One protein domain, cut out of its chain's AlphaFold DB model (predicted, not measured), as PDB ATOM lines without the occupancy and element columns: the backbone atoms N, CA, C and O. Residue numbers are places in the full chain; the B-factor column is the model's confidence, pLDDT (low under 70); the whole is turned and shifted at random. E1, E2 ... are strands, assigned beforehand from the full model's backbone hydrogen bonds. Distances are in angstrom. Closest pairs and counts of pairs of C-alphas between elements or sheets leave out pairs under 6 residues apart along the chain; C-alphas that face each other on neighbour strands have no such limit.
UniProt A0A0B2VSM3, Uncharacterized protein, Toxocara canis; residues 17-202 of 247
ATOM      1  N   VAL A  17     -24.182  21.658  29.996       77.12
ATOM      2  CA  VAL A  17     -22.874  22.272  30.213       77.12
ATOM      3  C   VAL A  17     -22.836  22.747  31.655       77.12
ATOM      4  O   VAL A  17     -23.705  23.503  32.075       77.12
ATOM      5  N   TYR A  18     -21.849  22.276  32.401       71.12
ATOM      6  CA  TYR A  18     -21.578  22.679  33.768       71.12
ATOM      7  C   TYR A  18     -20.163  23.245  33.819       71.12
ATOM      8  O   TYR A  18     -19.231  22.591  33.356       71.12
ATOM      9  N   ALA A  19     -20.012  24.452  34.348       77.00
ATOM     10  CA  ALA A  19     -18.726  25.104  34.542       77.00
ATOM     11  C   ALA A  19     -18.669  25.630  35.976       77.00
ATOM     12  O   ALA A  19     -19.658  26.166  36.478       77.00
ATOM     13  N   THR A  20     -17.542  25.438  36.645       76.06
ATOM     14  CA  THR A  20     -17.301  25.952  37.996       76.06
ATOM     15  C   THR A  20     -15.950  26.626  38.014       76.06
ATOM     16  O   THR A  20     -14.991  26.023  37.550       76.06
ATOM     17  N   ASP A  21     -15.922  27.838  38.552       81.12
ATOM     18  CA  ASP A  21     -14.724  28.600  38.884       81.12
ATOM     19  C   ASP A  21     -14.735  28.810  40.405       81.12
ATOM     20  O   ASP A  21     -15.784  29.168  40.958       81.12
ATOM     21  N   CYS A  22     -13.647  28.481  41.103       75.81
ATOM     22  CA  CYS A  22     -13.613  28.552  42.558       75.81
ATOM     23  C   CYS A  22     -12.215  28.725  43.173       75.81
ATOM     24  O   CYS A  22     -11.191  28.340  42.622       75.81
ATOM     25  N   GLN A  23     -12.163  29.225  44.409       82.81
ATOM     26  CA  GLN A  23     -10.924  29.191  45.199       82.81
ATOM     27  C   GLN A  23     -10.679  27.797  45.782       82.81
ATOM     28  O   GLN A  23      -9.599  27.220  45.654       82.81
ATOM     29  N   SER A  24     -11.693  27.210  46.411       85.00
ATOM     30  CA  SER A  24     -11.576  25.865  46.952       85.00
ATOM     31  C   SER A  24     -12.884  25.098  46.873       85.00
ATOM     32  O   SER A  24     -13.973  25.648  47.043       85.00
ATOM     33  N   ILE A  25     -12.772  23.792  46.637       83.19
ATOM     34  CA  ILE A  25     -13.859  22.843  46.879       83.19
ATOM     35  C   ILE A  25     -13.409  21.863  47.950       83.19
ATOM     36  O   ILE A  25     -12.404  21.173  47.792       83.19
ATOM     37  N   SER A  26     -14.203  21.756  49.013       86.31
ATOM     38  CA  SER A  26     -14.051  20.734  50.045       86.31
ATOM     39  C   SER A  26     -15.162  19.688  49.948       86.31
ATOM     40  O   SER A  26     -16.347  20.025  49.890       86.31
ATOM     41  N   GLY A  27     -14.794  18.411  49.995       83.25
ATOM     42  CA  GLY A  27     -15.710  17.277  49.998       83.25
ATOM     43  C   GLY A  27     -15.722  16.474  48.694       83.25
ATOM     44  O   GLY A  27     -14.996  16.728  47.737       83.25
ATOM     45  N   ASN A  28     -16.547  15.426  48.663       82.44
ATOM     46  CA  ASN A  28     -16.588  14.505  47.527       82.44
ATOM     47  C   ASN A  28     -17.446  15.053  46.380       82.44
ATOM     48  O   ASN A  28     -18.680  15.028  46.440       82.44
ATOM     49  N   MET A  29     -16.803  15.416  45.274       76.31
ATOM     50  CA  MET A  29     -17.494  15.785  44.047       76.31
ATOM     51  C   MET A  29     -17.937  14.555  43.258       76.31
ATOM     52  O   MET A  29     -17.172  13.625  43.002       76.31
ATOM     53  N   ASN A  30     -19.206  14.555  42.854       77.25
ATOM     54  CA  ASN A  30     -19.777  13.542  41.974       77.25
ATOM     55  C   ASN A  30     -20.536  14.249  40.848       77.25
ATOM     56  O   ASN A  30     -21.608  14.814  41.109       77.25
ATOM     57  N   MET A  31     -19.989  14.205  39.630       71.75
ATOM     58  CA  MET A  31     -20.563  14.904  38.473       71.75
ATOM     59  C   MET A  31     -21.693  14.113  37.816       71.75
ATOM     60  O   MET A  31     -22.721  14.689  37.475       71.75
ATOM     61  N   SER A  32     -21.551  12.791  37.666       69.81
ATOM     62  CA  SER A  32     -22.604  11.949  37.094       69.81
ATOM     63  C   SER A  32     -22.600  10.512  37.633       69.81
ATOM     64  O   SER A  32     -21.560   9.901  37.904       69.81
ATOM     65  N   ARG A  33     -23.800   9.945  37.816       65.00
ATOM     66  CA  ARG A  33     -23.990   8.582  38.358       65.00
ATOM     67  C   ARG A  33     -24.766   7.634  37.436       65.00
ATOM     68  O   ARG A  33     -24.930   6.479  37.818       65.00
ATOM     69  N   ARG A  34     -25.307   8.142  36.323       72.69
ATOM     70  CA  ARG A  34     -25.959   7.458  35.185       72.69
ATOM     71  C   ARG A  34     -26.382   8.543  34.200       72.69
ATOM     72  O   ARG A  34     -27.048   9.480  34.628       72.69
ATOM     73  N   ILE A  35     -26.006   8.448  32.931       74.44
ATOM     74  CA  ILE A  35     -26.399   9.458  31.935       74.44
ATOM     75  C   ILE A  35     -27.630   8.986  31.173       74.44
ATOM     76  O   ILE A  35     -28.645   9.670  31.236       74.44
ATOM     77  N   CYS A  36     -27.576   7.791  30.584       75.69
ATOM     78  CA  CYS A  36     -28.721   7.141  29.946       75.69
ATOM     79  C   CYS A  36     -29.057   5.834  30.670       75.69
ATOM     80  O   CYS A  36     -28.177   4.984  30.845       75.69
ATOM     81  N   ASP A  37     -30.315   5.658  31.068       80.81
ATOM     82  CA  ASP A  37     -30.824   4.417  31.658       80.81
ATOM     83  C   ASP A  37     -32.154   4.027  31.001       80.81
ATOM     84  O   ASP A  37     -33.095   4.819  30.987       80.81
ATOM     85  N   ARG A  38     -32.236   2.805  30.460       79.31
ATOM     86  CA  ARG A  38     -33.452   2.265  29.818       79.31
ATOM     87  C   ARG A  38     -34.013   3.186  28.738       79.31
ATOM     88  O   ARG A  38     -35.155   3.630  28.833       79.31
ATOM     89  N   VAL A  39     -33.200   3.463  27.724       68.44
ATOM     90  CA  VAL A  39     -33.609   4.302  26.596       68.44
ATOM     91  C   VAL A  39     -33.531   3.526  25.290       68.44
ATOM     92  O   VAL A  39     -32.578   2.780  25.064       68.44
ATOM     93  N   THR A  40     -34.522   3.701  24.417       76.25
ATOM     94  CA  THR A  40     -34.512   3.061  23.096       76.25
ATOM     95  C   THR A  40     -33.590   3.811  22.136       76.25
ATOM     96  O   THR A  40     -32.728   3.182  21.529       76.25
ATOM     97  N   GLN A  41     -33.704   5.139  22.042       76.50
ATOM     98  CA  GLN A  41     -32.877   6.002  21.190       76.50
ATOM     99  C   GLN A  41     -32.455   7.283  21.930       76.50
ATOM    100  O   GLN A  41     -33.268   7.967  22.547       76.50
ATOM    101  N   THR A  42     -31.168   7.633  21.904       74.12
ATOM    102  CA  THR A  42     -30.668   8.854  22.565       74.12
ATOM    103  C   THR A  42     -29.509   9.500  21.839       74.12
ATOM    104  O   THR A  42     -28.596   8.812  21.380       74.12
ATOM    105  N   GLN A  43     -29.480  10.833  21.869       80.38
ATOM    106  CA  GLN A  43     -28.263  11.609  21.658       80.38
ATOM    107  C   GLN A  43     -27.961  12.498  22.870       80.38
ATOM    108  O   GLN A  43     -28.753  13.359  23.238       80.38
ATOM    109  N   CYS A  44     -26.796  12.316  23.488       74.50
ATOM    110  CA  CYS A  44     -26.365  13.094  24.650       74.50
ATOM    111  C   CYS A  44     -25.076  13.854  24.363       74.50
ATOM    112  O   CYS A  44     -24.094  13.268  23.904       74.50
ATOM    113  N   ARG A  45     -25.027  15.135  24.737       81.19
ATOM    114  CA  ARG A  45     -23.801  15.935  24.774       81.19
ATOM    115  C   ARG A  45     -23.662  16.627  26.122       81.19
ATOM    116  O   ARG A  45     -24.391  17.572  26.405       81.19
ATOM    117  N   LEU A  46     -22.689  16.203  26.921       77.44
ATOM    118  CA  LEU A  46     -22.453  16.757  28.252       77.44
ATOM    119  C   LEU A  46     -21.022  17.269  28.366       77.44
ATOM    120  O   LEU A  46     -20.078  16.599  27.941       77.44
ATOM    121  N   VAL A  47     -20.873  18.460  28.928       79.88
ATOM    122  CA  VAL A  47     -19.581  19.093  29.184       79.88
ATOM    123  C   VAL A  47     -19.545  19.529  30.638       79.88
ATOM    124  O   VAL A  47     -20.458  20.203  31.099       79.88
ATOM    125  N   TYR A  48     -18.490  19.144  31.335       76.88
ATOM    126  CA  TYR A  48     -18.204  19.541  32.700       76.88
ATOM    127  C   TYR A  48     -16.809  20.159  32.724       76.88
ATOM    128  O   TYR A  48     -15.848  19.508  32.321       76.88
ATOM    129  N   ALA A  49     -16.710  21.403  33.170       79.31
ATOM    130  CA  ALA A  49     -15.464  22.123  33.363       79.31
ATOM    131  C   ALA A  49     -15.359  22.561  34.826       79.31
ATOM    132  O   ALA A  49     -16.347  22.983  35.433       79.31
ATOM    133  N   THR A  50     -14.178  22.427  35.404       76.56
ATOM    134  CA  THR A  50     -13.887  22.867  36.767       76.56
ATOM    135  C   THR A  50     -12.533  23.539  36.745       76.56
ATOM    136  O   THR A  50     -11.571  22.908  36.328       76.56
ATOM    137  N   ASP A  51     -12.495  24.790  37.167       80.69
ATOM    138  CA  ASP A  51     -11.302  25.601  37.338       80.69
ATOM    139  C   ASP A  51     -11.263  26.021  38.806       80.69
ATOM    140  O   ASP A  51     -12.177  26.691  39.284       80.69
ATOM    141  N   CYS A  52     -10.304  25.503  39.568       78.44
ATOM    142  CA  CYS A  52     -10.241  25.777  40.998       78.44
ATOM    143  C   CYS A  52      -8.812  25.800  41.519       78.44
ATOM    144  O   CYS A  52      -8.042  24.895  41.223       78.44
ATOM    145  N   GLN A  53      -8.465  26.729  42.415       80.69
ATOM    146  CA  GLN A  53      -7.116  26.723  43.007       80.69
ATOM    147  C   GLN A  53      -6.850  25.417  43.774       80.69
ATOM    148  O   GLN A  53      -5.832  24.757  43.560       80.69
ATOM    149  N   SER A  54      -7.783  24.990  44.628       86.88
ATOM    150  CA  SER A  54      -7.633  23.750  45.398       86.88
ATOM    151  C   SER A  54      -8.893  22.893  45.420       86.88
ATOM    152  O   SER A  54     -10.020  23.371  45.544       86.88
ATOM    153  N   ILE A  55      -8.704  21.579  45.338       86.88
ATOM    154  CA  ILE A  55      -9.773  20.595  45.488       86.88
ATOM    155  C   ILE A  55      -9.354  19.594  46.560       86.88
ATOM    156  O   ILE A  55      -8.425  18.813  46.371       86.88
ATOM    157  N   SER A  56     -10.062  19.589  47.686       90.50
ATOM    158  CA  SER A  56      -9.849  18.655  48.791       90.50
ATOM    159  C   SER A  56     -11.022  17.687  48.894       90.50
ATOM    160  O   SER A  56     -12.146  18.068  49.220       90.50
ATOM    161  N   GLY A  57     -10.780  16.415  48.595       86.38
ATOM    162  CA  GLY A  57     -11.785  15.359  48.551       86.38
ATOM    163  C   GLY A  57     -11.741  14.546  47.260       86.38
ATOM    164  O   GLY A  57     -10.952  14.790  46.349       86.38
ATOM    165  N   ASN A  58     -12.582  13.511  47.167       86.38
ATOM    166  CA  ASN A  58     -12.567  12.643  45.992       86.38
ATOM    167  C   ASN A  58     -13.413  13.219  44.858       86.38
ATOM    168  O   ASN A  58     -14.615  13.446  45.022       86.38
ATOM    169  N   MET A  59     -12.828  13.292  43.665       81.75
ATOM    170  CA  MET A  59     -13.555  13.592  42.438       81.75
ATOM    171  C   MET A  59     -14.013  12.314  41.751       81.75
ATOM    172  O   MET A  59     -13.232  11.401  41.486       81.75
ATOM    173  N   ASN A  60     -15.305  12.234  41.454       82.25
ATOM    174  CA  ASN A  60     -15.916  11.133  40.727       82.25
ATOM    175  C   ASN A  60     -16.682  11.702  39.531       82.25
ATOM    176  O   ASN A  60     -17.786  12.224  39.688       82.25
ATOM    177  N   MET A  61     -16.126  11.579  38.331       76.69
ATOM    178  CA  MET A  61     -16.750  12.177  37.154       76.69
ATOM    179  C   MET A  61     -17.952  11.359  36.670       76.69
ATOM    180  O   MET A  61     -19.048  11.897  36.538       76.69
ATOM    181  N   SER A  62     -17.790  10.044  36.472       73.38
ATOM    182  CA  SER A  62     -18.884   9.193  35.987       73.38
ATOM    183  C   SER A  62     -18.936   7.808  36.641       73.38
ATOM    184  O   SER A  62     -17.945   7.077  36.735       73.38
ATOM    185  N   ARG A  63     -20.138   7.368  37.025       68.12
ATOM    186  CA  ARG A  63     -20.442   5.955  37.322       68.12
ATOM    187  C   ARG A  63     -21.532   5.487  36.357       68.12
ATOM    188  O   ARG A  63     -22.668   5.842  36.590       68.12
ATOM    189  N   ARG A  64     -21.225   4.661  35.348       75.69
ATOM    190  CA  ARG A  64     -22.143   4.219  34.269       75.69
ATOM    191  C   ARG A  64     -22.593   5.353  33.352       75.69
ATOM    192  O   ARG A  64     -23.268   6.274  33.787       75.69
ATOM    193  N   ILE A  65     -22.240   5.266  32.074       76.25
ATOM    194  CA  ILE A  65     -22.653   6.263  31.079       76.25
ATOM    195  C   ILE A  65     -23.962   5.795  30.431       76.25
ATOM    196  O   ILE A  65     -24.964   6.497  30.525       76.25
ATOM    197  N   CYS A  66     -23.981   4.574  29.899       79.06
ATOM    198  CA  CYS A  66     -25.149   3.942  29.284       79.06
ATOM    199  C   CYS A  66     -25.480   2.621  29.992       79.06
ATOM    200  O   CYS A  66     -24.605   1.761  30.133       79.06
ATOM    201  N   ASP A  67     -26.732   2.451  30.420       83.69
ATOM    202  CA  ASP A  67     -27.250   1.217  31.026       83.69
ATOM    203  C   ASP A  67     -28.570   0.821  30.345       83.69
ATOM    204  O   ASP A  67     -29.506   1.620  30.311       83.69
ATOM    205  N   ARG A  68     -28.659  -0.403  29.805       82.81
ATOM    206  CA  ARG A  68     -29.869  -0.931  29.136       82.81
ATOM    207  C   ARG A  68     -30.365  -0.032  28.009       82.81
ATOM    208  O   ARG A  68     -31.469   0.499  28.075       82.81
ATOM    209  N   VAL A  69     -29.540   0.142  26.988       70.88
ATOM    210  CA  VAL A  69     -29.859   1.031  25.870       70.88
ATOM    211  C   VAL A  69     -29.854   0.267  24.553       70.88
ATOM    212  O   VAL A  69     -28.928  -0.500  24.287       70.88
ATOM    213  N   THR A  70     -30.870   0.490  23.721       79.38
ATOM    214  CA  THR A  70     -30.950  -0.126  22.394       79.38
ATOM    215  C   THR A  70     -30.068   0.616  21.389       79.38
ATOM    216  O   THR A  70     -29.215  -0.013  20.776       79.38
ATOM    217  N   GLN A  71     -30.208   1.940  21.260       79.56
ATOM    218  CA  GLN A  71     -29.406   2.800  20.381       79.56
ATOM    219  C   GLN A  71     -29.012   4.098  21.098       79.56
ATOM    220  O   GLN A  71     -29.851   4.791  21.674       79.56
ATOM    221  N   THR A  72     -27.729   4.464  21.082       76.19
ATOM    222  CA  THR A  72     -27.275   5.729  21.687       76.19
ATOM    223  C   THR A  72     -26.031   6.304  21.042       76.19
ATOM    224  O   THR A  72     -25.093   5.582  20.710       76.19
ATOM    225  N   GLN A  73     -26.000   7.632  20.953       82.12
ATOM    226  CA  GLN A  73     -24.792   8.411  20.725       82.12
ATOM    227  C   GLN A  73     -24.536   9.328  21.924       82.12
ATOM    228  O   GLN A  73     -25.310  10.239  22.206       82.12
ATOM    229  N   CYS A  74     -23.436   9.107  22.635       76.81
ATOM    230  CA  CYS A  74     -23.059   9.905  23.799       76.81
ATOM    231  C   CYS A  74     -21.723  10.594  23.564       76.81
ATOM    232  O   CYS A  74     -20.724   9.951  23.240       76.81
ATOM    233  N   ARG A  75     -21.677  11.899  23.819       82.56
ATOM    234  CA  ARG A  75     -20.450  12.680  23.896       82.56
ATOM    235  C   ARG A  75     -20.323  13.304  25.274       82.56
ATOM    236  O   ARG A  75     -21.160  14.112  25.667       82.56
ATOM    237  N   LEU A  76     -19.254  12.958  25.976       79.88
ATOM    238  CA  LEU A  76     -18.944  13.493  27.292       79.88
ATOM    239  C   LEU A  76     -17.548  14.075  27.353       79.88
ATOM    240  O   LEU A  76     -16.597  13.498  26.825       79.88
ATOM    241  N   VAL A  77     -17.451  15.216  28.019       82.56
ATOM    242  CA  VAL A  77     -16.210  15.953  28.209       82.56
ATOM    243  C   VAL A  77     -16.142  16.382  29.660       82.56
ATOM    244  O   VAL A  77     -17.066  17.026  30.149       82.56
ATOM    245  N   TYR A  78     -15.055  16.020  30.321       80.94
ATOM    246  CA  TYR A  78     -14.691  16.494  31.644       80.94
ATOM    247  C   TYR A  78     -13.329  17.166  31.533       80.94
ATOM    248  O   TYR A  78     -12.387  16.545  31.040       80.94
ATOM    249  N   ALA A  79     -13.249  18.414  31.965       81.75
ATOM    250  CA  ALA A  79     -12.021  19.182  32.054       81.75
ATOM    251  C   ALA A  79     -11.863  19.679  33.493       81.75
ATOM    252  O   ALA A  79     -12.820  20.186  34.082       81.75
ATOM    253  N   THR A  80     -10.678  19.496  34.057       80.19
ATOM    254  CA  THR A  80     -10.322  20.001  35.381       80.19
ATOM    255  C   THR A  80      -8.995  20.722  35.282       80.19
ATOM    256  O   THR A  80      -8.027  20.099  34.856       80.19
ATOM    257  N   ASP A  81      -8.987  21.987  35.676       82.12
ATOM    258  CA  ASP A  81      -7.810  22.831  35.847       82.12
ATOM    259  C   ASP A  81      -7.677  23.181  37.337       82.12
ATOM    260  O   ASP A  81      -8.681  23.511  37.985       82.12
ATOM    261  N   CYS A  82      -6.488  22.997  37.915       80.50
ATOM    262  CA  CYS A  82      -6.254  23.317  39.315       80.50
ATOM    263  C   CYS A  82      -4.793  23.567  39.708       80.50
ATOM    264  O   CYS A  82      -3.861  23.105  39.063       80.50
ATOM    265  N   GLN A  83      -4.545  24.214  40.853       83.31
ATOM    266  CA  GLN A  83      -3.190  24.181  41.435       83.31
ATOM    267  C   GLN A  83      -2.959  22.861  42.173       83.31
ATOM    268  O   GLN A  83      -1.932  22.202  42.004       83.31
ATOM    269  N   SER A  84      -3.924  22.438  42.991       87.69
ATOM    270  CA  SER A  84      -3.782  21.216  43.782       87.69
ATOM    271  C   SER A  84      -5.065  20.402  43.901       87.69
ATOM    272  O   SER A  84      -6.158  20.929  44.120       87.69
ATOM    273  N   ILE A  85      -4.908  19.082  43.835       87.75
ATOM    274  CA  ILE A  85      -5.911  18.113  44.283       87.75
ATOM    275  C   ILE A  85      -5.334  17.310  45.440       87.75
ATOM    276  O   ILE A  85      -4.304  16.657  45.297       87.75
ATOM    277  N   SER A  86      -6.048  17.289  46.561       91.31
ATOM    278  CA  SER A  86      -5.818  16.364  47.666       91.31
ATOM    279  C   SER A  86      -7.000  15.402  47.765       91.31
ATOM    280  O   SER A  86      -8.080  15.745  48.243       91.31
ATOM    281  N   GLY A  87      -6.829  14.190  47.249       88.06
ATOM    282  CA  GLY A  87      -7.871  13.173  47.182       88.06
ATOM    283  C   GLY A  87      -7.790  12.319  45.922       88.06
ATOM    284  O   GLY A  87      -6.947  12.505  45.048       88.06
ATOM    285  N   ASN A  88      -8.677  11.326  45.812       88.00
ATOM    286  CA  ASN A  88      -8.659  10.428  44.660       88.00
ATOM    287  C   ASN A  88      -9.504  10.971  43.507       88.00
ATOM    288  O   ASN A  88     -10.688  11.274  43.677       88.00
ATOM    289  N   MET A  89      -8.950  10.919  42.300       84.38
ATOM    290  CA  MET A  89      -9.693  11.139  41.066       84.38
ATOM    291  C   MET A  89     -10.175   9.818  40.470       84.38
ATOM    292  O   MET A  89      -9.412   8.875  40.265       84.38
ATOM    293  N   ASN A  90     -11.470   9.736  40.186       84.75
ATOM    294  CA  ASN A  90     -12.130   8.577  39.601       84.75
ATOM    295  C   ASN A  90     -12.928   9.023  38.375       84.75
ATOM    296  O   ASN A  90     -14.037   9.545  38.501       84.75
ATOM    297  N   MET A  91     -12.405   8.780  37.178       78.00
ATOM    298  CA  MET A  91     -13.036   9.291  35.963       78.00
ATOM    299  C   MET A  91     -14.236   8.450  35.523       78.00
ATOM    300  O   MET A  91     -15.302   8.984  35.224       78.00
ATOM    301  N   SER A  92     -14.116   7.119  35.482       76.00
ATOM    302  CA  SER A  92     -15.221   6.261  35.037       76.00
ATOM    303  C   SER A  92     -15.286   4.895  35.714       76.00
ATOM    304  O   SER A  92     -14.302   4.172  35.873       76.00
ATOM    305  N   ARG A  93     -16.506   4.475  36.064       70.69
ATOM    306  CA  ARG A  93     -16.818   3.092  36.463       70.69
ATOM    307  C   ARG A  93     -17.937   2.533  35.587       70.69
ATOM    308  O   ARG A  93     -19.092   2.832  35.873       70.69
ATOM    309  N   ARG A  94     -17.586   1.669  34.617       76.94
ATOM    310  CA  ARG A  94     -18.470   1.135  33.554       76.94
ATOM    311  C   ARG A  94     -18.922   2.243  32.609       76.94
ATOM    312  O   ARG A  94     -19.472   3.234  33.068       76.94
ATOM    313  N   ILE A  95     -18.681   2.090  31.313       77.69
ATOM    314  CA  ILE A  95     -19.133   3.067  30.317       77.69
ATOM    315  C   ILE A  95     -20.425   2.557  29.692       77.69
ATOM    316  O   ILE A  95     -21.447   3.218  29.844       77.69
ATOM    317  N   CYS A  96     -20.415   1.345  29.144       79.94
ATOM    318  CA  CYS A  96     -21.584   0.686  28.564       79.94
ATOM    319  C   CYS A  96     -21.908  -0.609  29.328       79.94
ATOM    320  O   CYS A  96     -21.023  -1.441  29.538       79.94
ATOM    321  N   ASP A  97     -23.166  -0.778  29.738       84.75
ATOM    322  CA  ASP A  97     -23.684  -1.990  30.387       84.75
ATOM    323  C   ASP A  97     -25.022  -2.388  29.739       84.75
ATOM    324  O   ASP A  97     -25.954  -1.584  29.722       84.75
ATOM    325  N   ARG A  98     -25.129  -3.614  29.206       84.12
ATOM    326  CA  ARG A  98     -26.345  -4.135  28.540       84.12
ATOM    327  C   ARG A  98     -26.813  -3.250  27.391       84.12
ATOM    328  O   ARG A  98     -27.863  -2.620  27.470       84.12
ATOM    329  N   VAL A  99     -26.020  -3.183  26.335       71.81
ATOM    330  CA  VAL A  99     -26.258  -2.249  25.233       71.81
ATOM    331  C   VAL A  99     -26.316  -2.991  23.906       71.81
ATOM    332  O   VAL A  99     -25.447  -3.817  23.629       71.81
ATOM    333  N   THR A 100     -27.316  -2.694  23.078       80.81
ATOM    334  CA  THR A 100     -27.451  -3.332  21.762       80.81
ATOM    335  C   THR A 100     -26.574  -2.626  20.730       80.81
ATOM    336  O   THR A 100     -25.719  -3.269  20.134       80.81
ATOM    337  N   GLN A 101     -26.724  -1.309  20.565       80.25
ATOM    338  CA  GLN A 101     -25.932  -0.464  19.667       80.25
ATOM    339  C   GLN A 101     -25.571   0.851  20.359       80.25
ATOM    340  O   GLN A 101     -26.437   1.562  20.869       80.25
ATOM    341  N   THR A 102     -24.290   1.220  20.397       77.44
ATOM    342  CA  THR A 102     -23.881   2.517  20.959       77.44
ATOM    343  C   THR A 102     -22.597   3.059  20.359       77.44
ATOM    344  O   THR A 102     -21.648   2.321  20.098       77.44
ATOM    345  N   GLN A 103     -22.567   4.380  20.208       82.75
ATOM    346  CA  GLN A 103     -21.370   5.158  19.942       82.75
ATOM    347  C   GLN A 103     -21.114   6.110  21.110       82.75
ATOM    348  O   GLN A 103     -21.904   7.009  21.394       82.75
ATOM    349  N   CYS A 104     -19.992   5.930  21.794       78.12
ATOM    350  CA  CYS A 104     -19.617   6.744  22.943       78.12
ATOM    351  C   CYS A 104     -18.278   7.428  22.686       78.12
ATOM    352  O   CYS A 104     -17.280   6.765  22.406       78.12
ATOM    353  N   ARG A 105     -18.228   8.750  22.852       83.69
ATOM    354  CA  ARG A 105     -16.987   9.522  22.916       83.69
ATOM    355  C   ARG A 105     -16.861  10.172  24.283       83.69
ATOM    356  O   ARG A 105     -17.675  11.016  24.640       83.69
ATOM    357  N   LEU A 106     -15.826   9.799  25.023       82.12
ATOM    358  CA  LEU A 106     -15.519  10.353  26.334       82.12
ATOM    359  C   LEU A 106     -14.140  10.995  26.307       82.12
ATOM    360  O   LEU A 106     -13.185  10.392  25.819       82.12
ATOM    361  N   VAL A 107     -14.048  12.197  26.857       83.19
ATOM    362  CA  VAL A 107     -12.793  12.921  27.037       83.19
ATOM    363  C   VAL A 107     -12.697  13.352  28.490       83.19
ATOM    364  O   VAL A 107     -13.618  13.974  29.010       83.19
ATOM    365  N   TYR A 108     -11.588  12.998  29.120       82.69
ATOM    366  CA  TYR A 108     -11.194  13.440  30.445       82.69
ATOM    367  C   TYR A 108      -9.851  14.143  30.308       82.69
ATOM    368  O   TYR A 108      -8.886  13.525  29.861       82.69
ATOM    369  N   ALA A 109      -9.810  15.418  30.660       82.75
ATOM    370  CA  ALA A 109      -8.599  16.215  30.712       82.75
ATOM    371  C   ALA A 109      -8.416  16.714  32.143       82.75
ATOM    372  O   ALA A 109      -9.355  17.247  32.739       82.75
ATOM    373  N   THR A 110      -7.228  16.508  32.688       80.56
ATOM    374  CA  THR A 110      -6.834  17.059  33.978       80.56
ATOM    375  C   THR A 110      -5.518  17.771  33.815       80.56
ATOM    376  O   THR A 110      -4.575  17.203  33.276       80.56
ATOM    377  N   ASP A 111      -5.481  18.991  34.297       82.44
ATOM    378  CA  ASP A 111      -4.312  19.834  34.320       82.44
ATOM    379  C   ASP A 111      -4.167  20.374  35.731       82.44
ATOM    380  O   ASP A 111      -5.022  21.125  36.187       82.44
ATOM    381  N   CYS A 112      -3.164  19.897  36.461       80.81
ATOM    382  CA  CYS A 112      -2.961  20.343  37.829       80.81
ATOM    383  C   CYS A 112      -1.492  20.369  38.209       80.81
ATOM    384  O   CYS A 112      -0.781  19.411  37.926       80.81
ATOM    385  N   GLN A 113      -1.031  21.382  38.948       81.19
ATOM    386  CA  GLN A 113       0.369  21.382  39.393       81.19
ATOM    387  C   GLN A 113       0.673  20.172  40.284       81.19
ATOM    388  O   GLN A 113       1.643  19.451  40.049       81.19
ATOM    389  N   SER A 114      -0.180  19.899  41.274       85.81
ATOM    390  CA  SER A 114       0.010  18.775  42.194       85.81
ATOM    391  C   SER A 114      -1.252  17.940  42.388       85.81
ATOM    392  O   SER A 114      -2.365  18.445  42.537       85.81
ATOM    393  N   ILE A 115      -1.072  16.621  42.419       86.81
ATOM    394  CA  ILE A 115      -2.131  15.660  42.721       86.81
ATOM    395  C   ILE A 115      -1.629  14.735  43.829       86.81
ATOM    396  O   ILE A 115      -0.815  13.844  43.601       86.81
ATOM    397  N   SER A 116      -2.140  14.918  45.041       90.94
ATOM    398  CA  SER A 116      -1.907  14.028  46.176       90.94
ATOM    399  C   SER A 116      -3.089  13.073  46.325       90.94
ATOM    400  O   SER A 116      -4.168  13.447  46.782       90.94
ATOM    401  N   GLY A 117      -2.911  11.829  45.891       86.69
ATOM    402  CA  GLY A 117      -3.952  10.807  45.869       86.69
ATOM    403  C   GLY A 117      -3.901   9.930  44.622       86.69
ATOM    404  O   GLY A 117      -3.051  10.078  43.747       86.69
ATOM    405  N   ASN A 118      -4.813   8.957  44.532       87.00
ATOM    406  CA  ASN A 118      -4.813   8.021  43.409       87.00
ATOM    407  C   ASN A 118      -5.663   8.528  42.244       87.00
ATOM    408  O   ASN A 118      -6.837   8.872  42.415       87.00
ATOM    409  N   MET A 119      -5.130   8.400  41.032       82.88
ATOM    410  CA  MET A 119      -5.895   8.559  39.801       82.88
ATOM    411  C   MET A 119      -6.374   7.209  39.283       82.88
ATOM    412  O   MET A 119      -5.607   6.267  39.105       82.88
ATOM    413  N   ASN A 120      -7.676   7.097  39.039       84.06
ATOM    414  CA  ASN A 120      -8.331   5.895  38.540       84.06
ATOM    415  C   ASN A 120      -9.162   6.251  37.306       84.06
ATOM    416  O   ASN A 120     -10.253   6.815  37.421       84.06
ATOM    417  N   MET A 121      -8.674   5.895  36.122       76.81
ATOM    418  CA  MET A 121      -9.312   6.305  34.872       76.81
ATOM    419  C   MET A 121     -10.516   5.423  34.527       76.81
ATOM    420  O   MET A 121     -11.619   5.935  34.324       76.81
ATOM    421  N   SER A 122     -10.360   4.094  34.545       76.06
ATOM    422  CA  SER A 122     -11.459   3.163  34.266       76.06
ATOM    423  C   SER A 122     -11.373   1.835  35.031       76.06
ATOM    424  O   SER A 122     -10.310   1.376  35.434       76.06
ATOM    425  N   ARG A 123     -12.514   1.165  35.258       69.31
ATOM    426  CA  ARG A 123     -12.552  -0.213  35.821       69.31
ATOM    427  C   ARG A 123     -13.154  -1.261  34.879       69.31
ATOM    428  O   ARG A 123     -12.731  -2.411  34.941       69.31
ATOM    429  N   ARG A 124     -14.131  -0.874  34.058       77.00
ATOM    430  CA  ARG A 124     -14.797  -1.658  33.000       77.00
ATOM    431  C   ARG A 124     -15.257  -0.677  31.932       77.00
ATOM    432  O   ARG A 124     -15.776   0.368  32.322       77.00
ATOM    433  N   ILE A 125     -15.080  -0.987  30.654       76.50
ATOM    434  CA  ILE A 125     -15.523  -0.104  29.568       76.50
ATOM    435  C   ILE A 125     -16.827  -0.644  28.986       76.50
ATOM    436  O   ILE A 125     -17.840   0.041  29.116       76.50
ATOM    437  N   CYS A 126     -16.844  -1.891  28.515       78.75
ATOM    438  CA  CYS A 126     -18.040  -2.555  27.985       78.75
ATOM    439  C   CYS A 126     -18.376  -3.840  28.764       78.75
ATOM    440  O   CYS A 126     -17.484  -4.636  29.060       78.75
ATOM    441  N   ASP A 127     -19.656  -4.047  29.083       83.38
ATOM    442  CA  ASP A 127     -20.184  -5.260  29.729       83.38
ATOM    443  C   ASP A 127     -21.534  -5.648  29.096       83.38
ATOM    444  O   ASP A 127     -22.457  -4.831  29.086       83.38
ATOM    445  N   ARG A 128     -21.663  -6.878  28.572       83.44
ATOM    446  CA  ARG A 128     -22.886  -7.397  27.912       83.44
ATOM    447  C   ARG A 128     -23.352  -6.517  26.759       83.44
ATOM    448  O   ARG A 128     -24.404  -5.886  26.838       83.44
ATOM    449  N   VAL A 129     -22.560  -6.451  25.701       71.50
ATOM    450  CA  VAL A 129     -22.831  -5.537  24.587       71.50
ATOM    451  C   VAL A 129     -22.869  -6.293  23.260       71.50
ATOM    452  O   VAL A 129     -22.033  -7.161  23.015       71.50
ATOM    453  N   THR A 130     -23.842  -5.983  22.406       80.62
ATOM    454  CA  THR A 130     -23.966  -6.628  21.090       80.62
ATOM    455  C   THR A 130     -23.088  -5.916  20.065       80.62
ATOM    456  O   THR A 130     -22.206  -6.542  19.493       80.62
ATOM    457  N   GLN A 131     -23.259  -4.605  19.885       79.38
ATOM    458  CA  GLN A 131     -22.458  -3.759  18.998       79.38
ATOM    459  C   GLN A 131     -22.102  -2.447  19.700       79.38
ATOM    460  O   GLN A 131     -22.970  -1.732  20.204       79.38
ATOM    461  N   THR A 132     -20.821  -2.085  19.752       76.19
ATOM    462  CA  THR A 132     -20.414  -0.782  20.305       76.19
ATOM    463  C   THR A 132     -19.132  -0.243  19.704       76.19
ATOM    464  O   THR A 132     -18.177  -0.982  19.463       76.19
ATOM    465  N   GLN A 133     -19.118   1.076  19.527       80.69
ATOM    466  CA  GLN A 133     -17.939   1.868  19.218       80.69
ATOM    467  C   GLN A 133     -17.680   2.860  20.353       80.69
ATOM    468  O   GLN A 133     -18.462   3.777  20.595       80.69
ATOM    469  N   CYS A 134     -16.563   2.694  21.051       76.88
ATOM    470  CA  CYS A 134     -16.172   3.568  22.152       76.88
ATOM    471  C   CYS A 134     -14.835   4.240  21.852       76.88
ATOM    472  O   CYS A 134     -13.834   3.571  21.602       76.88
ATOM    473  N   ARG A 135     -14.785   5.569  21.950       81.06
ATOM    474  CA  ARG A 135     -13.540   6.339  21.990       81.06
ATOM    475  C   ARG A 135     -13.398   6.988  23.359       81.06
ATOM    476  O   ARG A 135     -14.216   7.825  23.730       81.06
ATOM    477  N   LEU A 136     -12.351   6.620  24.082       79.56
ATOM    478  CA  LEU A 136     -11.995   7.212  25.365       79.56
ATOM    479  C   LEU A 136     -10.657   7.922  25.228       79.56
ATOM    480  O   LEU A 136      -9.704   7.347  24.702       79.56
ATOM    481  N   VAL A 137     -10.588   9.143  25.735       80.56
ATOM    482  CA  VAL A 137      -9.351   9.910  25.839       80.56
ATOM    483  C   VAL A 137      -9.189  10.340  27.285       80.56
ATOM    484  O   VAL A 137     -10.094  10.954  27.849       80.56
ATOM    485  N   TYR A 138      -8.044  10.007  27.858       78.62
ATOM    486  CA  TYR A 138      -7.582  10.514  29.135       78.62
ATOM    487  C   TYR A 138      -6.282  11.267  28.899       78.62
ATOM    488  O   TYR A 138      -5.337  10.693  28.359       78.62
ATOM    489  N   ALA A 139      -6.257  12.531  29.291       79.31
ATOM    490  CA  ALA A 139      -5.072  13.367  29.282       79.31
ATOM    491  C   ALA A 139      -4.851  13.899  30.694       79.31
ATOM    492  O   ALA A 139      -5.788  14.406  31.318       79.31
ATOM    493  N   THR A 140      -3.631  13.752  31.196       77.12
ATOM    494  CA  THR A 140      -3.214  14.352  32.457       77.12
ATOM    495  C   THR A 140      -1.897  15.081  32.265       77.12
ATOM    496  O   THR A 140      -0.949  14.484  31.765       77.12
ATOM    497  N   ASP A 141      -1.877  16.346  32.652       77.38
ATOM    498  CA  ASP A 141      -0.705  17.215  32.691       77.38
ATOM    499  C   ASP A 141      -0.485  17.634  34.151       77.38
ATOM    500  O   ASP A 141      -1.444  18.030  34.827       77.38
ATOM    501  N   CYS A 142       0.727  17.432  34.677       74.44
ATOM    502  CA  CYS A 142       1.044  17.790  36.052       74.44
ATOM    503  C   CYS A 142       2.531  18.033  36.346       74.44
ATOM    504  O   CYS A 142       3.418  17.532  35.664       74.44
ATOM    505  N   GLN A 143       2.846  18.740  37.436       75.38
ATOM    506  CA  GLN A 143       4.226  18.748  37.947       75.38
ATOM    507  C   GLN A 143       4.488  17.521  38.821       75.38
ATOM    508  O   GLN A 143       5.524  16.861  38.705       75.38
ATOM    509  N   SER A 144       3.546  17.176  39.698       78.88
ATOM    510  CA  SER A 144       3.715  16.037  40.598       78.88
ATOM    511  C   SER A 144       2.434  15.256  40.851       78.88
ATOM    512  O   SER A 144       1.356  15.811  41.069       78.88
ATOM    513  N   ILE A 145       2.578  13.932  40.897       79.38
ATOM    514  CA  ILE A 145       1.598  13.026  41.493       79.38
ATOM    515  C   ILE A 145       2.245  12.319  42.675       79.38
ATOM    516  O   ILE A 145       3.239  11.607  42.527       79.38
ATOM    517  N   SER A 146       1.627  12.450  43.843       86.88
ATOM    518  CA  SER A 146       1.919  11.634  45.017       86.88
ATOM    519  C   SER A 146       0.782  10.645  45.246       86.88
ATOM    520  O   SER A 146      -0.213  10.931  45.910       86.88
ATOM    521  N   GLY A 147       0.896   9.481  44.608       82.44
ATOM    522  CA  GLY A 147      -0.116   8.429  44.632       82.44
ATOM    523  C   GLY A 147      -0.045   7.522  43.406       82.44
ATOM    524  O   GLY A 147       0.835   7.650  42.560       82.44
ATOM    525  N   ASN A 148      -0.970   6.563  43.306       83.06
ATOM    526  CA  ASN A 148      -0.963   5.599  42.205       83.06
ATOM    527  C   ASN A 148      -1.823   6.061  41.028       83.06
ATOM    528  O   ASN A 148      -2.971   6.484  41.205       83.06
ATOM    529  N   MET A 149      -1.336   5.820  39.813       77.88
ATOM    530  CA  MET A 149      -2.126   5.932  38.590       77.88
ATOM    531  C   MET A 149      -2.600   4.558  38.126       77.88
ATOM    532  O   MET A 149      -1.812   3.644  37.905       77.88
ATOM    533  N   ASN A 150      -3.911   4.396  37.968       79.50
ATOM    534  CA  ASN A 150      -4.554   3.157  37.539       79.50
ATOM    535  C   ASN A 150      -5.392   3.421  36.284       79.50
ATOM    536  O   ASN A 150      -6.477   4.006  36.355       79.50
ATOM    537  N   MET A 151      -4.915   2.946  35.136       70.88
ATOM    538  CA  MET A 151      -5.528   3.246  33.837       70.88
ATOM    539  C   MET A 151      -6.813   2.442  33.600       70.88
ATOM    540  O   MET A 151      -7.863   2.987  33.257       70.88
ATOM    541  N   SER A 152      -6.763   1.120  33.795       71.81
ATOM    542  CA  SER A 152      -7.909   0.234  33.573       71.81
ATOM    543  C   SER A 152      -7.798  -1.083  34.348       71.81
ATOM    544  O   SER A 152      -6.718  -1.488  34.758       71.81
ATOM    545  N   ARG A 153      -8.922  -1.780  34.582       65.50
ATOM    546  CA  ARG A 153      -8.918  -3.143  35.171       65.50
ATOM    547  C   ARG A 153      -9.481  -4.217  34.235       65.50
ATOM    548  O   ARG A 153      -8.953  -5.323  34.242       65.50
ATOM    549  N   ARG A 154     -10.525  -3.903  33.458       72.50
ATOM    550  CA  ARG A 154     -11.105  -4.722  32.375       72.50
ATOM    551  C   ARG A 154     -11.572  -3.808  31.246       72.50
ATOM    552  O   ARG A 154     -12.179  -2.786  31.552       72.50
ATOM    553  N   ILE A 155     -11.328  -4.152  29.983       71.25
ATOM    554  CA  ILE A 155     -11.837  -3.359  28.851       71.25
ATOM    555  C   ILE A 155     -13.211  -3.904  28.434       71.25
ATOM    556  O   ILE A 155     -14.191  -3.165  28.517       71.25
ATOM    557  N   CYS A 156     -13.317  -5.200  28.134       74.62
ATOM    558  CA  CYS A 156     -14.540  -5.823  27.611       74.62
ATOM    559  C   CYS A 156     -14.912  -7.130  28.339       74.62
ATOM    560  O   CYS A 156     -14.031  -7.911  28.694       74.62
ATOM    561  N   ASP A 157     -16.211  -7.375  28.543       78.75
ATOM    562  CA  ASP A 157     -16.768  -8.599  29.149       78.75
ATOM    563  C   ASP A 157     -18.107  -8.965  28.475       78.75
ATOM    564  O   ASP A 157     -19.014  -8.130  28.438       78.75
ATOM    565  N   ARG A 158     -18.242 -10.193  27.948       80.62
ATOM    566  CA  ARG A 158     -19.450 -10.712  27.261       80.62
ATOM    567  C   ARG A 158     -19.899  -9.828  26.104       80.62
ATOM    568  O   ARG A 158     -20.892  -9.107  26.211       80.62
ATOM    569  N   VAL A 159     -19.157  -9.867  25.008       69.62
ATOM    570  CA  VAL A 159     -19.385  -8.946  23.893       69.62
ATOM    571  C   VAL A 159     -19.470  -9.678  22.567       69.62
ATOM    572  O   VAL A 159     -18.718 -10.619  22.342       69.62
ATOM    573  N   THR A 160     -20.384  -9.272  21.689       77.69
ATOM    574  CA  THR A 160     -20.488  -9.874  20.351       77.69
ATOM    575  C   THR A 160     -19.563  -9.142  19.383       77.69
ATOM    576  O   THR A 160     -18.636  -9.745  18.858       77.69
ATOM    577  N   GLN A 161     -19.745  -7.832  19.214       74.12
ATOM    578  CA  GLN A 161     -18.915  -6.966  18.377       74.12
ATOM    579  C   GLN A 161     -18.564  -5.681  19.126       74.12
ATOM    580  O   GLN A 161     -19.429  -4.960  19.627       74.12
ATOM    581  N   THR A 162     -17.276  -5.356  19.222       72.06
ATOM    582  CA  THR A 162     -16.844  -4.097  19.842       72.06
ATOM    583  C   THR A 162     -15.599  -3.524  19.200       72.06
ATOM    584  O   THR A 162     -14.596  -4.217  19.034       72.06
ATOM    585  N   GLN A 163     -15.653  -2.225  18.925       75.19
ATOM    586  CA  GLN A 163     -14.502  -1.412  18.568       75.19
ATOM    587  C   GLN A 163     -14.254  -0.388  19.673       75.19
ATOM    588  O   GLN A 163     -15.078   0.489  19.931       75.19
ATOM    589  N   CYS A 164     -13.108  -0.480  20.337       72.12
ATOM    590  CA  CYS A 164     -12.714   0.483  21.359       72.12
ATOM    591  C   CYS A 164     -11.384   1.120  20.981       72.12
ATOM    592  O   CYS A 164     -10.410   0.427  20.700       72.12
ATOM    593  N   ARG A 165     -11.310   2.445  21.052       76.56
ATOM    594  CA  ARG A 165     -10.052   3.186  21.009       76.56
ATOM    595  C   ARG A 165      -9.872   3.904  22.331       76.56
ATOM    596  O   ARG A 165     -10.655   4.789  22.669       76.56
ATOM    597  N   LEU A 166      -8.833   3.530  23.056       76.25
ATOM    598  CA  LEU A 166      -8.436   4.169  24.294       76.25
ATOM    599  C   LEU A 166      -7.136   4.919  24.052       76.25
ATOM    600  O   LEU A 166      -6.183   4.349  23.525       76.25
ATOM    601  N   VAL A 167      -7.111   6.181  24.443       76.38
ATOM    602  CA  VAL A 167      -5.917   7.017  24.415       76.38
ATOM    603  C   VAL A 167      -5.643   7.460  25.836       76.38
ATOM    604  O   VAL A 167      -6.522   8.032  26.481       76.38
ATOM    605  N   TYR A 168      -4.439   7.174  26.300       72.75
ATOM    606  CA  TYR A 168      -3.931   7.628  27.574       72.75
ATOM    607  C   TYR A 168      -2.708   8.482  27.330       72.75
ATOM    608  O   TYR A 168      -1.799   8.072  26.609       72.75
ATOM    609  N   ALA A 169      -2.710   9.653  27.937       72.69
ATOM    610  CA  ALA A 169      -1.605  10.567  27.858       72.69
ATOM    611  C   ALA A 169      -1.331  11.145  29.227       72.69
ATOM    612  O   ALA A 169      -2.253  11.600  29.911       72.69
ATOM    613  N   THR A 170      -0.081  11.053  29.642       71.62
ATOM    614  CA  THR A 170       0.336  11.551  30.938       71.62
ATOM    615  C   THR A 170       1.683  12.207  30.782       71.62
ATOM    616  O   THR A 170       2.654  11.531  30.451       71.62
ATOM    617  N   ASP A 171       1.695  13.511  31.010       71.88
ATOM    618  CA  ASP A 171       2.890  14.332  31.072       71.88
ATOM    619  C   ASP A 171       3.011  14.825  32.513       71.88
ATOM    620  O   ASP A 171       2.240  15.671  32.957       71.88
ATOM    621  N   CYS A 172       3.874  14.175  33.290       69.25
ATOM    622  CA  CYS A 172       4.063  14.496  34.697       69.25
ATOM    623  C   CYS A 172       5.543  14.462  35.054       69.25
ATOM    624  O   CYS A 172       6.194  13.434  34.864       69.25
ATOM    625  N   GLN A 173       6.061  15.561  35.610       72.88
ATOM    626  CA  GLN A 173       7.496  15.676  35.913       72.88
ATOM    627  C   GLN A 173       7.937  14.697  37.009       72.88
ATOM    628  O   GLN A 173       9.059  14.196  36.985       72.88
ATOM    629  N   SER A 174       7.056  14.399  37.967       73.81
ATOM    630  CA  SER A 174       7.331  13.442  39.038       73.81
ATOM    631  C   SER A 174       6.096  12.622  39.409       73.81
ATOM    632  O   SER A 174       4.987  13.139  39.543       73.81
ATOM    633  N   ILE A 175       6.284  11.315  39.595       72.75
ATOM    634  CA  ILE A 175       5.244  10.399  40.075       72.75
ATOM    635  C   ILE A 175       5.856   9.566  41.204       72.75
ATOM    636  O   ILE A 175       6.657   8.671  40.953       72.75
ATOM    637  N   SER A 176       5.479   9.849  42.450       75.12
ATOM    638  CA  SER A 176       5.969   9.146  43.648       75.12
ATOM    639  C   SER A 176       5.083   7.954  44.051       75.12
ATOM    640  O   SER A 176       4.891   7.657  45.227       75.12
ATOM    641  N   GLY A 177       4.531   7.239  43.068       72.81
ATOM    642  CA  GLY A 177       3.707   6.047  43.280       72.81
ATOM    643  C   GLY A 177       3.665   5.130  42.056       72.81
ATOM    644  O   GLY A 177       4.360   5.350  41.068       72.81
ATOM    645  N   ASN A 178       2.847   4.076  42.105       77.00
ATOM    646  CA  ASN A 178       2.829   3.067  41.046       77.00
ATOM    647  C   ASN A 178       1.929   3.458  39.871       77.00
ATOM    648  O   ASN A 178       0.760   3.823  40.046       77.00
ATOM    649  N   MET A 179       2.435   3.235  38.658       70.81
ATOM    650  CA  MET A 179       1.644   3.239  37.430       70.81
ATOM    651  C   MET A 179       1.197   1.818  37.081       70.81
ATOM    652  O   MET A 179       1.987   0.980  36.659       70.81
ATOM    653  N   ASN A 180      -0.095   1.539  37.244       71.94
ATOM    654  CA  ASN A 180      -0.697   0.251  36.918       71.94
ATOM    655  C   ASN A 180      -1.510   0.332  35.622       71.94
ATOM    656  O   ASN A 180      -2.570   0.974  35.554       71.94
ATOM    657  N   MET A 181      -1.047  -0.393  34.606       65.06
ATOM    658  CA  MET A 181      -1.797  -0.619  33.373       65.06
ATOM    659  C   MET A 181      -2.809  -1.770  33.507       65.06
ATOM    660  O   MET A 181      -2.794  -2.542  34.466       65.06
ATOM    661  N   SER A 182      -3.731  -1.850  32.543       64.50
ATOM    662  CA  SER A 182      -4.833  -2.819  32.460       64.50
ATOM    663  C   SER A 182      -4.495  -4.234  32.941       64.50
ATOM    664  O   SER A 182      -3.632  -4.887  32.374       64.50
ATOM    665  N   ARG A 183      -5.256  -4.756  33.915       57.75
ATOM    666  CA  ARG A 183      -5.075  -6.136  34.421       57.75
ATOM    667  C   ARG A 183      -5.682  -7.233  33.537       57.75
ATOM    668  O   ARG A 183      -5.235  -8.370  33.600       57.75
ATOM    669  N   ARG A 184      -6.739  -6.939  32.772       65.12
ATOM    670  CA  ARG A 184      -7.389  -7.866  31.822       65.12
ATOM    671  C   ARG A 184      -7.955  -7.078  30.644       65.12
ATOM    672  O   ARG A 184      -8.574  -6.039  30.853       65.12
ATOM    673  N   ILE A 185      -7.763  -7.561  29.422       62.62
ATOM    674  CA  ILE A 185      -8.218  -6.857  28.214       62.62
ATOM    675  C   ILE A 185      -9.662  -7.272  27.890       62.62
ATOM    676  O   ILE A 185     -10.574  -6.465  28.080       62.62
ATOM    677  N   CYS A 186      -9.904  -8.536  27.542       68.00
ATOM    678  CA  CYS A 186     -11.224  -9.038  27.143       68.00
ATOM    679  C   CYS A 186     -11.567 -10.378  27.817       68.00
ATOM    680  O   CYS A 186     -10.668 -11.141  28.163       68.00
ATOM    681  N   ASP A 187     -12.861 -10.659  27.986       69.69
ATOM    682  CA  ASP A 187     -13.398 -11.942  28.462       69.69
ATOM    683  C   ASP A 187     -14.716 -12.252  27.723       69.69
ATOM    684  O   ASP A 187     -15.549 -11.355  27.559       69.69
ATOM    685  N   ARG A 188     -14.901 -13.500  27.266       74.81
ATOM    686  CA  ARG A 188     -16.076 -13.986  26.503       74.81
ATOM    687  C   ARG A 188     -16.474 -13.065  25.344       74.81
ATOM    688  O   ARG A 188     -17.505 -12.394  25.409       74.81
ATOM    689  N   VAL A 189     -15.653 -13.019  24.297       65.94
ATOM    690  CA  VAL A 189     -15.909 -12.146  23.146       65.94
ATOM    691  C   VAL A 189     -15.908 -12.912  21.834       65.94
ATOM    692  O   VAL A 189     -15.028 -13.736  21.616       65.94
ATOM    693  N   THR A 190     -16.872 -12.608  20.964       74.31
ATOM    694  CA  THR A 190     -16.920 -13.134  19.595       74.31
ATOM    695  C   THR A 190     -16.002 -12.338  18.660       74.31
ATOM    696  O   THR A 190     -15.169 -12.927  17.981       74.31
ATOM    697  N   GLN A 191     -16.103 -11.002  18.638       68.50
ATOM    698  CA  GLN A 191     -15.262 -10.115  17.825       68.50
ATOM    699  C   GLN A 191     -14.919  -8.820  18.583       68.50
ATOM    700  O   GLN A 191     -15.798  -8.035  18.951       68.50
ATOM    701  N   THR A 192     -13.622  -8.554  18.787       67.31
ATOM    702  CA  THR A 192     -13.139  -7.255  19.296       67.31
ATOM    703  C   THR A 192     -12.049  -6.656  18.435       67.31
ATOM    704  O   THR A 192     -11.093  -7.340  18.085       67.31
ATOM    705  N   GLN A 193     -12.095  -5.336  18.279       69.69
ATOM    706  CA  GLN A 193     -10.941  -4.521  17.920       69.69
ATOM    707  C   GLN A 193     -10.753  -3.444  18.988       69.69
ATOM    708  O   GLN A 193     -11.424  -2.415  18.991       69.69
ATOM    709  N   CYS A 194      -9.856  -3.696  19.941       66.62
ATOM    710  CA  CYS A 194      -9.499  -2.722  20.967       66.62
ATOM    711  C   CYS A 194      -8.085  -2.203  20.710       66.62
ATOM    712  O   CYS A 194      -7.134  -2.976  20.730       66.62
ATOM    713  N   ARG A 195      -7.944  -0.893  20.505       70.19
ATOM    714  CA  ARG A 195      -6.651  -0.220  20.384       70.19
ATOM    715  C   ARG A 195      -6.388   0.611  21.630       70.19
ATOM    716  O   ARG A 195      -7.162   1.515  21.945       70.19
ATOM    717  N   LEU A 196      -5.282   0.317  22.302       71.00
ATOM    718  CA  LEU A 196      -4.713   1.136  23.365       71.00
ATOM    719  C   LEU A 196      -3.589   1.975  22.756       71.00
ATOM    720  O   LEU A 196      -2.720   1.439  22.078       71.00
ATOM    721  N   VAL A 197      -3.633   3.285  22.964       69.44
ATOM    722  CA  VAL A 197      -2.552   4.208  22.618       69.44
ATOM    723  C   VAL A 197      -2.090   4.851  23.910       69.44
ATOM    724  O   VAL A 197      -2.911   5.401  24.645       69.44
ATOM    725  N   GLN A 198      -0.797   4.751  24.177       63.00
ATOM    726  CA  GLN A 198      -0.135   5.453  25.262       63.00
ATOM    727  C   GLN A 198       0.849   6.421  24.640       63.00
ATOM    728  O   GLN A 198       1.640   6.016  23.790       63.00
ATOM    729  N   ASP A 199       0.739   7.683  25.017       55.78
ATOM    730  CA  ASP A 199       1.616   8.733  24.525       55.78
ATOM    731  C   ASP A 199       2.100   9.554  25.717       55.78
ATOM    732  O   ASP A 199       1.302  10.205  26.393       55.78
ATOM    733  N   SER A 200       3.394   9.469  26.009       45.75
ATOM    734  CA  SER A 200       4.056  10.309  27.007       45.75
ATOM    735  C   SER A 200       4.334  11.723  26.484       45.75
ATOM    736  O   SER A 200       4.595  12.601  27.287       45.75
ATOM    737  N   ASN A 201       4.216  11.964  25.169       43.06
ATOM    738  CA  ASN A 201       4.378  13.270  24.525       43.06
ATOM    739  C   ASN A 201       3.114  13.612  23.725       43.06
ATOM    740  O   ASN A 201       3.103  13.615  22.491       43.06
ATOM    741  N   TRP A 202       2.024  13.887  24.442       38.31
ATOM    742  CA  TRP A 202       0.699  14.031  23.849       38.31
ATOM    743  C   TRP A 202       0.638  15.069  22.722       38.31
ATOM    744  O   TRP A 202       0.874  16.261  22.927       38.31
TER     745      TRP A 202
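Overview. This is residues 17 to 202 of the 247 residues of an uncharacterized protein of Toxocara canis (UniProt A0A0B2VSM3). The chain is wound in stacked turns, a flattened solenoid in which each turn of the next long strand lies beside the one before. The long strands E3, E5, E7, E9, E10 and E11 fold back on themselves in sharp bends and, with E1 at one end of the stack, make one twisted wall; the short strands E2, E4, E6 and E8 line the opposite side, and the two sheets make a sandwich. The printed part has 186 residues, with no named helix and eleven strands, E1 to E11 in order along it, and its class is all strand. One sheet runs E1 E3 E5 E7 E9 E10 E11 and the other E2 E4 E6 E8, both parallel throughout. The whole is compact, with a radius of gyration of the C-alphas of 16.2 A and spans of 44 by 31 by 24 A.

Along the chain. Find C-alpha 17 at (-22.874, 22.272, 30.213); here E1 begins, residues 17 to 26, 21.8 A long, and it bends by 103 degrees at residue 23. E2, residues 29 to 32, comes next, and then E3, residues 36 to 56, 29.0 A long, bends by 168 degrees at residue 39. E4 is residues 59 to 63, and E5, residues 66 to 86, is 29.4 A long and bends by 170 degrees at residue 69. E6 is residues 89 to 93; from C-alpha 96 at (-21.584, 0.686, 28.564) E7 runs to residue 116, 29.6 A, bending by 170 degrees at residue 99. E8 is residues 119 to 122, and E9, residues 126 to 146, is 29.8 A long and bends by 172 degrees at residue 129. E10, residues 154 to 175, 23.6 A, bends by 176 degrees at residue 159. E11, residues 184 to 199, 20.2 A, bends by 164 degrees at residue 188 and ends at C-alpha 199, (1.616, 8.733, 24.525).

Arrangement. Begin with the larger sheet, whose edge strands are E1 and E11. At its first edge E1 is parallel to E3, with N 20 and O 49 at 3.0 A. From E3 to E5 look at N 48 and O 77, 2.8 A; from E5 to E7 at N 78 and O 107, 2.8 A; and from E7 to E9 at N 108 and O 137, 2.8 A. E9 and E10 have N 138 and O 167 at 2.8 A, and E10 and E11 have N 166 and O 195 at 2.8 A. In the smaller sheet N 60 and O 29 of E4 and E2 are 2.8 A apart, N 90 and O 59 of E6 and E4 2.8 A, and N 120 and O 89 of E8 and E6 2.8 A. Residues 119 to 120 of E8 pair in parallel with residues 149 to 150, and these with residues 179 to 180. The sheets form a sandwich, two sheets face to face, with best planes 10 degrees apart and 38 pairs of C-alphas within 10 A. Across it, the closest C-alphas of E6 and E7 are those of Met 91 and Tyr 108, 7.1 A apart. E1 and E11 are apart.

Size, cuts and confidence. The C-alphas of Gln 23 and Thr 190, 49.8 A apart, are the two farthest apart in the domain. The printed part has no cut. The links from E1 through to E9 are tight, those from E9 to E10 and from E10 to E11 are short, and no link is long. The mean pLDDT of the printed part is 76.8; 26 residues are under 70, among them residues 181 to 187 and 197 to 202.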